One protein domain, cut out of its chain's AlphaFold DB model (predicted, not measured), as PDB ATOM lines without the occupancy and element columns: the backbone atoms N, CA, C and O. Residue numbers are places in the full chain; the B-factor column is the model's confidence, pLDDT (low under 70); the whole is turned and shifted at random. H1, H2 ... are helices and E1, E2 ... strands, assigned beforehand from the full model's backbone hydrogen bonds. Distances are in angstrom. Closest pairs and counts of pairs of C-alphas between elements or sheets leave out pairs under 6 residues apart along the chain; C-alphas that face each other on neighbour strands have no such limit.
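Overview. This is residues 7 to 86 of the 121 residues of an uncharacterized protein of Candidatus Taylorbacteria bacterium RIFCSPLOWO2_02_FULL_46_40 (UniProt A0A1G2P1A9). A strongly twisted wall of four antiparallel strands, in the order E2 E3 E1 E4, has two helices over one face, H1 over E3 and E1 and H2 over E1 and E4. After E4 the last residues fold back, and residues 85 to 86 pair with residues 76 to 77 of E4. The printed part has 80 residues, with two named helices and four named strands in the order E1 H1 E2 E3 H2 E4, class mixed, helices and strands. It is compact, with a radius of gyration of the C-alphas of 11.9 A, and rounded, spanning 32 by 24 by 20 A.

Arrangement. Start at E1, residues 8 to 14, an inner strand. Beside it find E4, residues 73 to 79, an edge strand antiparallel to it at 159 degrees, with N 9 and O 78 2.9 A apart and N 13 and O 74 2.8 A apart, both within hydrogen-bond range. On the other side of E1 is E3, residues 46 to 52, antiparallel at 119 degrees, with N 50 and O 12 within hydrogen-bond range at 2.8 A. E3 forms a hairpin with the edge strand E2, residues 34 to 40, where N 36 and O 49 are within hydrogen-bond range at 2.7 A. E2 and E4 are apart. H1, residues 17 to 27, is on the sheet at a height of 9.0 A, along the strands, at 4 degrees to E1 on the local plane; the closest C-alphas of H1 and E1 are those of Asn 20 and Pro 14, 5.1 A apart. H2, residues 55 to 67, is on the sheet at a height of 9.9 A, along the strands, at 19 degrees to E1 on the local plane; its closest C-alpha pair with E1 is His 55 and Trp 10, 6.3 A. H1 and H2 make two layers with the sheet, helices on one face of it, and are near each other, with 5 pairs of C-alphas within 10 A. E1, H1, E2 and E3, H2, E4 are split strand-helix-strand units, each a strand, a helix and a further strand of the same sheet, with E3 between E1 and E2 and E1 between E3 and E4 in the sheet, and both crossovers are right-handed. In H1 and H2 every O i to N i+4 pair is within hydrogen-bond range.

Along the chain. Find C-alpha 8 at (-93.201, 5.062, -137.103); from there E1 runs 19.8 A to C-alpha 14. H1 covers 15.1 A, E2 16.2 A and E3 18.1 A. H2 begins at C-alpha 55, (-96.516, 1.776, -143.609), and runs 19.1 A. E4 runs 20.3 A to C-alpha 79 at (-93.995, 6.393, -132.580).

Size, cuts and confidence. The two C-alphas farthest apart are those of Asp 67 and Ser 81, 33.5 A. The printed part has no cut. The link from H1 to E2 is short; the other links between named elements are tight. The mean pLDDT of the printed part is 86.3, and residues 29 to 32 are under 70.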
ATOM      1  N   GLY A   7     -89.201   7.810-136.297       79.94
ATOM      2  CA  GLY A   7     -89.835   6.822-137.166       79.94
ATOM      3  C   GLY A   7     -91.101   6.212-136.559       79.94
ATOM      4  O   GLY A   7     -91.190   5.979-135.348       79.94
ATOM      5  N   TYR A   8     -92.080   5.939-137.422       89.06
ATOM      6  CA  TYR A   8     -93.201   5.062-137.103       89.06
ATOM      7  C   TYR A   8     -92.780   3.612-137.327       89.06
ATOM      8  O   TYR A   8     -92.258   3.286-138.391       89.06
ATOM      9  N   VAL A   9     -93.058   2.747-136.356       91.75
ATOM     10  CA  VAL A   9     -92.963   1.291-136.508       91.75
ATOM     11  C   VAL A   9     -94.376   0.742-136.602       91.75
ATOM     12  O   VAL A   9     -95.249   1.162-135.842       91.75
ATOM     13  N   TRP A  10     -94.608  -0.161-137.546       92.88
ATOM     14  CA  TRP A  10     -95.930  -0.702-137.846       92.88
ATOM     15  C   TRP A  10     -95.993  -2.169-137.460       92.88
ATOM     16  O   TRP A  10     -95.009  -2.889-137.617       92.88
ATOM     17  N   PHE A  11     -97.151  -2.606-136.979       93.75
ATOM     18  CA  PHE A  11     -97.372  -3.993-136.599       93.75
ATOM     19  C   PHE A  11     -98.738  -4.483-137.065       93.75
ATOM     20  O   PHE A  11     -99.656  -3.693-137.298       93.75
ATOM     21  N   ILE A  12     -98.877  -5.800-137.165       93.62
ATOM     22  CA  ILE A  12    -100.137  -6.469-137.471       93.62
ATOM     23  C   ILE A  12    -100.395  -7.588-136.465       93.62
ATOM     24  O   ILE A  12     -99.492  -8.335-136.101       93.62
ATOM     25  N   GLU A  13    -101.635  -7.694-136.013       94.62
ATOM     26  CA  GLU A  13    -102.116  -8.758-135.136       94.62
ATOM     27  C   GLU A  13    -103.129  -9.607-135.912       94.62
ATOM     28  O   GLU A  13    -104.262  -9.157-136.122       94.62
ATOM     29  N   PRO A  14    -102.753 -10.809-136.372       92.06
ATOM     30  CA  PRO A  14    -103.694 -11.734-136.987       92.06
ATOM     31  C   PRO A  14    -104.652 -12.312-135.936       92.06
ATOM     32  O   PRO A  14    -104.231 -12.697-134.849       92.06
ATOM     33  N   TYR A  15    -105.946 -12.391-136.258       89.75
ATOM     34  CA  TYR A  15    -106.968 -12.876-135.316       89.75
ATOM     35  C   TYR A  15    -107.120 -14.395-135.295       89.75
ATOM     36  O   TYR A  15    -107.627 -14.952-134.323       89.75
ATOM     37  N   ASP A  16    -106.750 -15.056-136.386       86.12
ATOM     38  CA  ASP A  16    -106.901 -16.493-136.559       86.12
ATOM     39  C   ASP A  16    -105.675 -17.106-137.243       86.12
ATOM     40  O   ASP A  16    -104.793 -16.417-137.764       86.12
ATOM     41  N   GLU A  17    -105.609 -18.436-137.222       86.19
ATOM     42  CA  GLU A  17    -104.472 -19.189-137.747       86.19
ATOM     43  C   GLU A  17    -104.278 -18.975-139.257       86.19
ATOM     44  O   GLU A  17    -103.146 -18.984-139.743       86.19
ATOM     45  N   ARG A  18    -105.362 -18.741-140.011       85.00
ATOM     46  CA  ARG A  18    -105.288 -18.500-141.458       85.00
ATOM     47  C   ARG A  18    -104.660 -17.141-141.741       85.00
ATOM     48  O   ARG A  18    -103.729 -17.064-142.540       85.00
ATOM     49  N   ALA A  19    -105.113 -16.098-141.047       85.75
ATOM     50  CA  ALA A  19    -104.516 -14.770-141.107       85.75
ATOM     51  C   ALA A  19    -103.047 -14.809-140.666       85.75
ATOM     52  O   ALA A  19    -102.200 -14.216-141.325       85.75
ATOM     53  N   ASN A  20    -102.722 -15.565-139.612       88.12
ATOM     54  CA  ASN A  20    -101.347 -15.706-139.141       88.12
ATOM     55  C   ASN A  20    -100.440 -16.377-140.184       88.12
ATOM     56  O   ASN A  20     -99.351 -15.877-140.451       88.12
ATOM     57  N   LYS A  21    -100.901 -17.461-140.824       85.56
ATOM     58  CA  LYS A  21    -100.167 -18.128-141.916       85.56
ATOM     59  C   LYS A  21     -99.966 -17.206-143.115       85.56
ATOM     60  O   LYS A  21     -98.872 -17.177-143.671       85.56
ATOM     61  N   LEU A  22    -100.991 -16.440-143.497       82.19
ATOM     62  CA  LEU A  22    -100.873 -15.484-144.597       82.19
ATOM     63  C   LEU A  22     -99.858 -14.385-144.271       82.19
ATOM     64  O   LEU A  22     -98.974 -14.121-145.078       82.19
ATOM     65  N   VAL A  23     -99.967 -13.768-143.091       84.25
ATOM     66  CA  VAL A  23     -99.034 -12.728-142.641       84.25
ATOM     67  C   VAL A  23     -97.609 -13.275-142.611       84.25
ATOM     68  O   VAL A  23     -96.723 -12.665-143.198       84.25
ATOM     69  N   ALA A  24     -97.393 -14.453-142.019       84.50
ATOM     70  CA  ALA A  24     -96.082 -15.094-141.988       84.50
ATOM     71  C   ALA A  24     -95.528 -15.339-143.403       84.50
ATOM     72  O   ALA A  24     -94.378 -15.008-143.670       84.50
ATOM     73  N   SER A  25     -96.344 -15.848-144.331       81.75
ATOM     74  CA  SER A  25     -95.924 -16.086-145.718       81.75
ATOM     75  C   SER A  25     -95.593 -14.793-146.468       81.75
ATOM     76  O   SER A  25     -94.625 -14.760-147.221       81.75
ATOM     77  N   MET A  26     -96.361 -13.721-146.256       77.31
ATOM     78  CA  MET A  26     -96.101 -12.424-146.889       77.31
ATOM     79  C   MET A  26     -94.838 -11.751-146.345       77.31
ATOM     80  O   MET A  26     -94.163 -11.039-147.084       77.31
ATOM     81  N   LEU A  27     -94.528 -11.963-145.065       78.56
ATOM     82  CA  LEU A  27     -93.378 -11.360-144.394       78.56
ATOM     83  C   LEU A  27     -92.093 -12.190-144.527       78.56
ATOM     84  O   LEU A  27     -91.016 -11.619-144.458       78.56
ATOM     85  N   GLN A  28     -92.179 -13.497-144.803       72.00
ATOM     86  CA  GLN A  28     -91.015 -14.364-145.055       72.00
ATOM     87  C   GLN A  28     -90.112 -13.889-146.205       72.00
ATOM     88  O   GLN A  28     -88.951 -14.285-146.268       72.00
ATOM     89  N   ALA A  29     -90.621 -13.043-147.103       62.50
ATOM     90  CA  ALA A  29     -89.831 -12.428-148.166       62.50
ATOM     91  C   ALA A  29     -88.895 -11.306-147.669       62.50
ATOM     92  O   ALA A  29     -88.060 -10.840-148.442       62.50
ATOM     93  N   ASP A  30     -89.029 -10.864-146.415       64.31
ATOM     94  CA  ASP A  30     -88.340  -9.695-145.877       64.31
ATOM     95  C   ASP A  30     -87.629 -10.026-144.552       64.31
ATOM     96  O   ASP A  30     -88.251 -10.387-143.546       64.31
ATOM     97  N   ALA A  31     -86.299  -9.910-144.562       59.22
ATOM     98  CA  ALA A  31     -85.420 -10.284-143.455       59.22
ATOM     99  C   ALA A  31     -85.556  -9.376-142.218       59.22
ATOM    100  O   ALA A  31     -85.084  -9.740-141.143       59.22
ATOM    101  N   GLU A  32     -86.199  -8.212-142.345       65.88
ATOM    102  CA  GLU A  32     -86.385  -7.263-141.236       65.88
ATOM    103  C   GLU A  32     -87.673  -7.507-140.432       65.88
ATOM    104  O   GLU A  32     -87.990  -6.773-139.490       65.88
ATOM    105  N   THR A  33     -88.439  -8.538-140.788       70.88
ATOM    106  CA  THR A  33     -89.702  -8.853-140.122       70.88
ATOM    107  C   THR A  33     -89.476  -9.767-138.925       70.88
ATOM    108  O   THR A  33     -88.644 -10.672-138.928       70.88
ATOM    109  N   SER A  34     -90.190  -9.510-137.832       76.19
ATOM    110  CA  SER A  34     -90.057 -10.295-136.603       76.19
ATOM    111  C   SER A  34     -91.399 -10.417-135.901       76.19
ATOM    112  O   SER A  34     -92.138  -9.437-135.763       76.19
ATOM    113  N   ALA A  35     -91.707 -11.631-135.449       81.88
ATOM    114  CA  ALA A  35     -92.817 -11.868-134.542       81.88
ATOM    115  C   ALA A  35     -92.443 -11.362-133.141       81.88
ATOM    116  O   ALA A  35     -91.366 -11.649-132.622       81.88
ATOM    117  N   ILE A  36     -93.351 -10.616-132.526       82.81
ATOM    118  CA  ILE A  36     -93.260 -10.099-131.167       82.81
ATOM    119  C   ILE A  36     -94.387 -10.751-130.376       82.81
ATOM    120  O   ILE A  36     -95.567 -10.489-130.605       82.81
ATOM    121  N   VAL A  37     -94.018 -11.625-129.450       84.44
ATOM    122  CA  VAL A  37     -94.966 -12.433-128.680       84.44
ATOM    123  C   VAL A  37     -95.262 -11.756-127.345       84.44
ATOM    124  O   VAL A  37     -94.346 -11.285-126.674       84.44
ATOM    125  N   SER A  38     -96.537 -11.745-126.945       88.06
ATOM    126  CA  SER A  38     -97.008 -11.265-125.637       88.06
ATOM    127  C   SER A  38     -96.559  -9.836-125.277       88.06
ATOM    128  O   SER A  38     -96.105  -9.566-124.165       88.06
ATOM    129  N   HIS A  39     -96.674  -8.894-126.216       91.56
ATOM    130  CA  HIS A  39     -96.306  -7.499-125.978       91.56
ATOM    131  C   HIS A  39     -97.457  -6.706-125.360       91.56
ATOM    132  O   HIS A  39     -98.564  -6.722-125.898       91.56
ATOM    133  N   LEU A  40     -97.189  -5.974-124.277       93.81
ATOM    134  CA  LEU A  40     -98.177  -5.104-123.642       93.81
ATOM    135  C   LEU A  40     -98.443  -3.864-124.511       93.81
ATOM    136  O   LEU A  40     -97.546  -3.052-124.741       93.81
ATOM    137  N   CYS A  41     -99.680  -3.706-124.977       94.69
ATOM    138  CA  CYS A  41    -100.107  -2.582-125.807       94.69
ATOM    139  C   CYS A  41    -100.832  -1.496-124.995       94.69
ATOM    140  O   CYS A  41    -101.140  -1.649-123.813       94.69
ATOM    141  N   SER A  42    -101.125  -0.368-125.653       95.88
ATOM    142  CA  SER A  42    -101.819   0.786-125.052       95.88
ATOM    143  C   SER A  42    -103.216   0.488-124.487       95.88
ATOM    144  O   SER A  42    -103.732   1.284-123.709       95.88
ATOM    145  N   ASP A  43    -103.830  -0.638-124.857       94.12
ATOM    146  CA  ASP A  43    -105.127  -1.096-124.350       94.12
ATOM    147  C   ASP A  43    -105.009  -1.964-123.082       94.12
ATOM    148  O   ASP A  43    -105.983  -2.596-122.669       94.12
ATOM    149  N   ALA A  44    -103.819  -1.978-122.466       94.69
ATOM    150  CA  ALA A  44    -103.471  -2.739-121.269       94.69
ATOM    151  C   ALA A  44    -103.583  -4.267-121.430       94.69
ATOM    152  O   ALA A  44    -103.688  -4.990-120.437       94.69
ATOM    153  N   LYS A  45    -103.537  -4.774-122.668       94.44
ATOM    154  CA  LYS A  45    -103.541  -6.208-122.976       94.44
ATOM    155  C   LYS A  45    -102.241  -6.626-123.655       94.44
ATOM    156  O   LYS A  45    -101.554  -5.813-124.275       94.44
ATOM    157  N   SER A  46    -101.901  -7.906-123.520       94.38
ATOM    158  CA  SER A  46    -100.772  -8.512-124.229       94.38
ATOM    159  C   SER A  46    -101.216  -9.064-125.578       94.38
ATOM    160  O   SER A  46    -102.187  -9.816-125.649       94.38
ATOM    161  N   HIS A  47    -100.476  -8.730-126.634       93.88
ATOM    162  CA  HIS A  47    -100.780  -9.120-128.009       93.88
ATOM    163  C   HIS A  47     -99.616  -9.844-128.676       93.88
ATOM    164  O   HIS A  47     -98.446  -9.592-128.380       93.88
ATOM    165  N   ASN A  48     -99.955 -10.713-129.628       92.19
ATOM    166  CA  ASN A  48     -98.994 -11.339-130.527       92.19
ATOM    167  C   ASN A  48     -98.989 -10.563-131.842       92.19
ATOM    168  O   ASN A  48     -99.971 -10.564-132.584       92.19
ATOM    169  N   LEU A  49     -97.892  -9.866-132.102       93.38
ATOM    170  CA  LEU A  49     -97.763  -8.913-133.192       93.38
ATOM    171  C   LEU A  49     -96.687  -9.368-134.170       93.38
ATOM    172  O   LEU A  49     -95.688  -9.956-133.779       93.38
ATOM    173  N   TRP A  50     -96.840  -9.015-135.435       92.88
ATOM    174  CA  TRP A  50     -95.769  -9.086-136.421       92.88
ATOM    175  C   TRP A  50     -95.320  -7.675-136.760       92.88
ATOM    176  O   TRP A  50     -96.152  -6.846-137.134       92.88
ATOM    177  N   GLN A  51     -94.026  -7.390-136.631       91.50
ATOM    178  CA  GLN A  51     -93.470  -6.126-137.096       91.50
ATOM    179  C   GLN A  51     -93.464  -6.099-138.626       91.50
ATOM    180  O   GLN A  51     -93.016  -7.039-139.280       91.50
ATOM    181  N   LEU A  52     -93.967  -5.000-139.182       89.81
ATOM    182  CA  LEU A  52     -94.009  -4.758-140.615       89.81
ATOM    183  C   LEU A  52     -92.802  -3.904-141.045       89.81
ATOM    184  O   LEU A  52     -92.430  -2.989-140.304       89.81
ATOM    185  N   PRO A  53     -92.271  -4.100-142.269       85.44
ATOM    186  CA  PRO A  53     -91.150  -3.312-142.802       85.44
ATOM    187  C   PRO A  53     -91.484  -1.821-142.972       85.44
ATOM    188  O   PRO A  53     -90.611  -0.961-143.013       85.44
ATOM    189  N   GLY A  54     -92.774  -1.479-143.062       86.88
ATOM    190  CA  GLY A  54     -93.210  -0.090-143.121       86.88
ATOM    191  C   GLY A  54     -94.704   0.096-143.372       86.88
ATOM    192  O   GLY A  54     -95.468  -0.853-143.564       86.88
ATOM    193  N   HIS A  55     -95.118   1.366-143.417       88.44
ATOM    194  CA  HIS A  55     -96.516   1.776-143.609       88.44
ATOM    195  C   HIS A  55     -97.135   1.259-144.920       88.44
ATOM    196  O   HIS A  55     -98.336   0.983-144.983       88.44
ATOM    197  N   HIS A  56     -96.328   1.125-145.978       86.62
ATOM    198  CA  HIS A  56     -96.805   0.640-147.272       86.62
ATOM    199  C   HIS A  56     -97.386  -0.777-147.164       86.62
ATOM    200  O   HIS A  56     -98.495  -1.014-147.641       86.62
ATOM    201  N   ILE A  57     -96.702  -1.677-146.450       87.50
ATOM    202  CA  ILE A  57     -97.169  -3.051-146.229       87.50
ATOM    203  C   ILE A  57     -98.448  -3.063-145.388       87.50
ATOM    204  O   ILE A  57     -99.397  -3.756-145.744       87.50
ATOM    205  N   ALA A  58     -98.534  -2.232-144.341       88.62
ATOM    206  CA  ALA A  58     -99.762  -2.083-143.554       88.62
ATOM    207  C   ALA A  58    -100.962  -1.676-144.432       88.62
ATOM    208  O   ALA A  58    -102.056  -2.218-144.297       88.62
ATOM    209  N   THR A  59    -100.741  -0.758-145.379       87.81
ATOM    210  CA  THR A  59    -101.769  -0.313-146.334       87.81
ATOM    211  C   THR A  59    -102.157  -1.416-147.325       87.81
ATOM    212  O   THR A  59    -103.335  -1.557-147.642       87.81
ATOM    213  N   LEU A  60    -101.193  -2.191-147.835       85.88
ATOM    214  CA  LEU A  60    -101.473  -3.315-148.738       85.88
ATOM    215  C   LEU A  60    -102.290  -4.405-148.045       85.88
ATOM    216  O   LEU A  60    -103.273  -4.872-148.615       85.88
ATOM    217  N   MET A  61    -101.923  -4.755-146.809       84.81
ATOM    218  CA  MET A  61    -102.676  -5.701-145.987       84.81
ATOM    219  C   MET A  61    -104.112  -5.216-145.798       84.81
ATOM    220  O   MET A  61    -105.049  -5.956-146.082       84.81
ATOM    221  N   GLU A  62    -104.292  -3.955-145.384       86.62
ATOM    222  CA  GLU A  62    -105.617  -3.369-145.162       86.62
ATOM    223  C   GLU A  62    -106.506  -3.421-146.406       86.62
ATOM    224  O   GLU A  62    -107.674  -3.788-146.306       86.62
ATOM    225  N   ARG A  63    -105.947  -3.122-147.583       84.25
ATOM    226  CA  ARG A  63    -106.665  -3.249-148.857       84.25
ATOM    227  C   ARG A  63    -107.010  -4.703-149.166       84.25
ATOM    228  O   ARG A  63    -108.166  -4.989-149.444       84.25
ATOM    229  N   GLY A  64    -106.046  -5.614-149.047       80.00
ATOM    230  CA  GLY A  64    -106.255  -7.036-149.322       80.00
ATOM    231  C   GLY A  64    -107.318  -7.685-148.426       80.00
ATOM    232  O   GLY A  64    -108.062  -8.540-148.895       80.00
ATOM    233  N   ALA A  65    -107.447  -7.252-147.167       80.12
ATOM    234  CA  ALA A  65    -108.513  -7.719-146.275       80.12
ATOM    235  C   ALA A  65    -109.907  -7.213-146.653       80.12
ATOM    236  O   ALA A  65    -110.896  -7.877-146.355       80.12
ATOM    237  N   ARG A  66    -110.017  -6.056-147.320       79.31
ATOM    238  CA  ARG A  66    -111.316  -5.596-147.841       79.31
ATOM    239  C   ARG A  66    -111.821  -6.508-148.955       79.31
ATOM    240  O   ARG A  66    -113.025  -6.723-149.041       79.31
ATOM    241  N   ASP A  67    -110.904  -7.052-149.750       78.00
ATOM    242  CA  ASP A  67    -111.223  -7.966-150.849       78.00
ATOM    243  C   ASP A  67    -111.427  -9.415-150.366       78.00
ATOM    244  O   ASP A  67    -112.030 -10.221-151.073       78.00
ATOM    245  N   LYS A  68    -110.940  -9.750-149.162       77.38
ATOM    246  CA  LYS A  68    -111.010 -11.083-148.540       77.38
ATOM    247  C   LYS A  68    -111.576 -10.989-147.118       77.38
ATOM    248  O   LYS A  68    -110.804 -11.001-146.153       77.38
ATOM    249  N   PRO A  69    -112.908 -10.870-146.959       73.00
ATOM    250  CA  PRO A  69    -113.545 -10.628-145.662       73.00
ATOM    251  C   PRO A  69    -113.295 -11.737-144.629       73.00
ATOM    252  O   PRO A  69    -113.450 -11.514-143.428       73.00
ATOM    253  N   GLU A  70    -112.897 -12.929-145.070       77.50
ATOM    254  CA  GLU A  70    -112.514 -14.045-144.212       77.50
ATOM    255  C   GLU A  70    -111.184 -13.830-143.470       77.50
ATOM    256  O   GLU A  70    -110.906 -14.551-142.515       77.50
ATOM    257  N   ILE A  71    -110.371 -12.846-143.872       79.25
ATOM    258  CA  ILE A  71    -109.069 -12.564-143.263       79.25
ATOM    259  C   ILE A  71    -109.201 -11.389-142.305       79.25
ATOM    260  O   ILE A  71    -109.416 -10.247-142.711       79.25
ATOM    261  N   ARG A  72    -109.037 -11.663-141.008       85.38
ATOM    262  CA  ARG A  72    -109.177 -10.656-139.952       85.38
ATOM    263  C   ARG A  72    -107.854 -10.390-139.251       85.38
ATOM    264  O   ARG A  72    -107.174 -11.306-138.791       85.38
ATOM    265  N   PHE A  73    -107.521  -9.113-139.126       90.19
ATOM    266  CA  PHE A  73    -106.384  -8.642-138.347       90.19
ATOM    267  C   PHE A  73    -106.645  -7.239-137.790       90.19
ATOM    268  O   PHE A  73    -107.536  -6.521-138.252       90.19
ATOM    269  N   LYS A  74    -105.821  -6.826-136.828       92.12
ATOM    270  CA  LYS A  74    -105.669  -5.429-136.404       92.12
ATOM    271  C   LYS A  74    -104.331  -4.881-136.859       92.12
ATOM    272  O   LYS A  74    -103.332  -5.594-136.863       92.12
ATOM    273  N   ILE A  75    -104.307  -3.596-137.186       93.56
ATOM    274  CA  ILE A  75    -103.068  -2.871-137.456       93.56
ATOM    275  C   ILE A  75    -102.748  -2.026-136.236       93.56
ATOM    276  O   ILE A  75    -103.634  -1.424-135.630       93.56
ATOM    277  N   TRP A  76    -101.471  -1.989-135.890       95.75
ATOM    278  CA  TRP A  76    -100.946  -1.249-134.761       95.75
ATOM    279  C   TRP A  76     -99.758  -0.401-135.208       95.75
ATOM    280  O   TRP A  76     -99.133  -0.664-136.238       95.75
ATOM    281  N   TYR A  77     -99.425   0.618-134.427       94.50
ATOM    282  CA  TYR A  77     -98.266   1.462-134.678       94.50
ATOM    283  C   TYR A  77     -97.593   1.893-133.378       94.50
ATOM    284  O   TYR A  77     -98.221   1.965-132.325       94.50
ATOM    285  N   ARG A  78     -96.311   2.240-133.471       94.25
ATOM    286  CA  ARG A  78     -95.531   2.888-132.415       94.25
ATOM    287  C   ARG A  78     -94.816   4.099-132.986       94.25
ATOM    288  O   ARG A  78     -94.236   4.015-134.066       94.25
ATOM    289  N   ARG A  79     -94.806   5.211-132.250       92.62
ATOM    290  CA  ARG A  79     -93.995   6.393-132.580       92.62
ATOM    291  C   ARG A  79     -92.768   6.439-131.674       92.62
ATOM    292  O   ARG A  79     -92.921   6.563-130.459       92.62
ATOM    293  N   GLY A  80     -91.566   6.345-132.246       88.81
ATOM    294  CA  GLY A  80     -90.327   6.287-131.463       88.81
ATOM    295  C   GLY A  80     -90.342   5.129-130.454       88.81
ATOM    296  O   GLY A  80     -90.628   3.990-130.821       88.81
ATOM    297  N   SER A  81     -90.078   5.428-129.182       87.88
ATOM    298  CA  SER A  81     -90.124   4.477-128.060       87.88
ATOM    299  C   SER A  81     -91.456   4.474-127.292       87.88
ATOM    300  O   SER A  81     -91.505   3.991-126.164       87.88
ATOM    301  N   GLY A  82     -92.520   5.058-127.854       90.31
ATOM    302  CA  GLY A  82     -93.837   5.128-127.210       90.31
ATOM    303  C   GLY A  82     -94.574   3.782-127.125       90.31
ATOM    304  O   GLY A  82     -94.052   2.754-127.563       90.31
ATOM    305  N   PRO A  83     -95.808   3.774-126.594       93.06
ATOM    306  CA  PRO A  83     -96.640   2.575-126.567       93.06
ATOM    307  C   PRO A  83     -97.069   2.146-127.976       93.06
ATOM    308  O   PRO A  83     -97.143   2.966-128.899       93.06
ATOM    309  N   ILE A  84     -97.376   0.855-128.131       95.44
ATOM    310  CA  ILE A  84     -98.007   0.324-129.341       95.44
ATOM    311  C   ILE A  84     -99.513   0.602-129.271       95.44
ATOM    312  O   ILE A  84    -100.209   0.134-128.366       95.44
ATOM    313  N   CYS A  85    -100.008   1.372-130.234       96.12
ATOM    314  CA  CYS A  85    -101.383   1.850-130.306       96.12
ATOM    315  C   CYS A  85    -102.125   1.228-131.493       96.12
ATOM    316  O   CYS A  85    -101.515   1.025-132.547       96.12
ATOM    317  N   PRO A  86    -103.435   0.955-131.373       95.06
ATOM    318  CA  PRO A  86    -104.220   0.480-132.503       95.06
ATOM    319  C   PRO A  86    -104.319   1.571-133.575       95.06
ATOM    320  O   PRO A  86    -104.433   2.764-133.277       95.06
TER     321      PRO A  86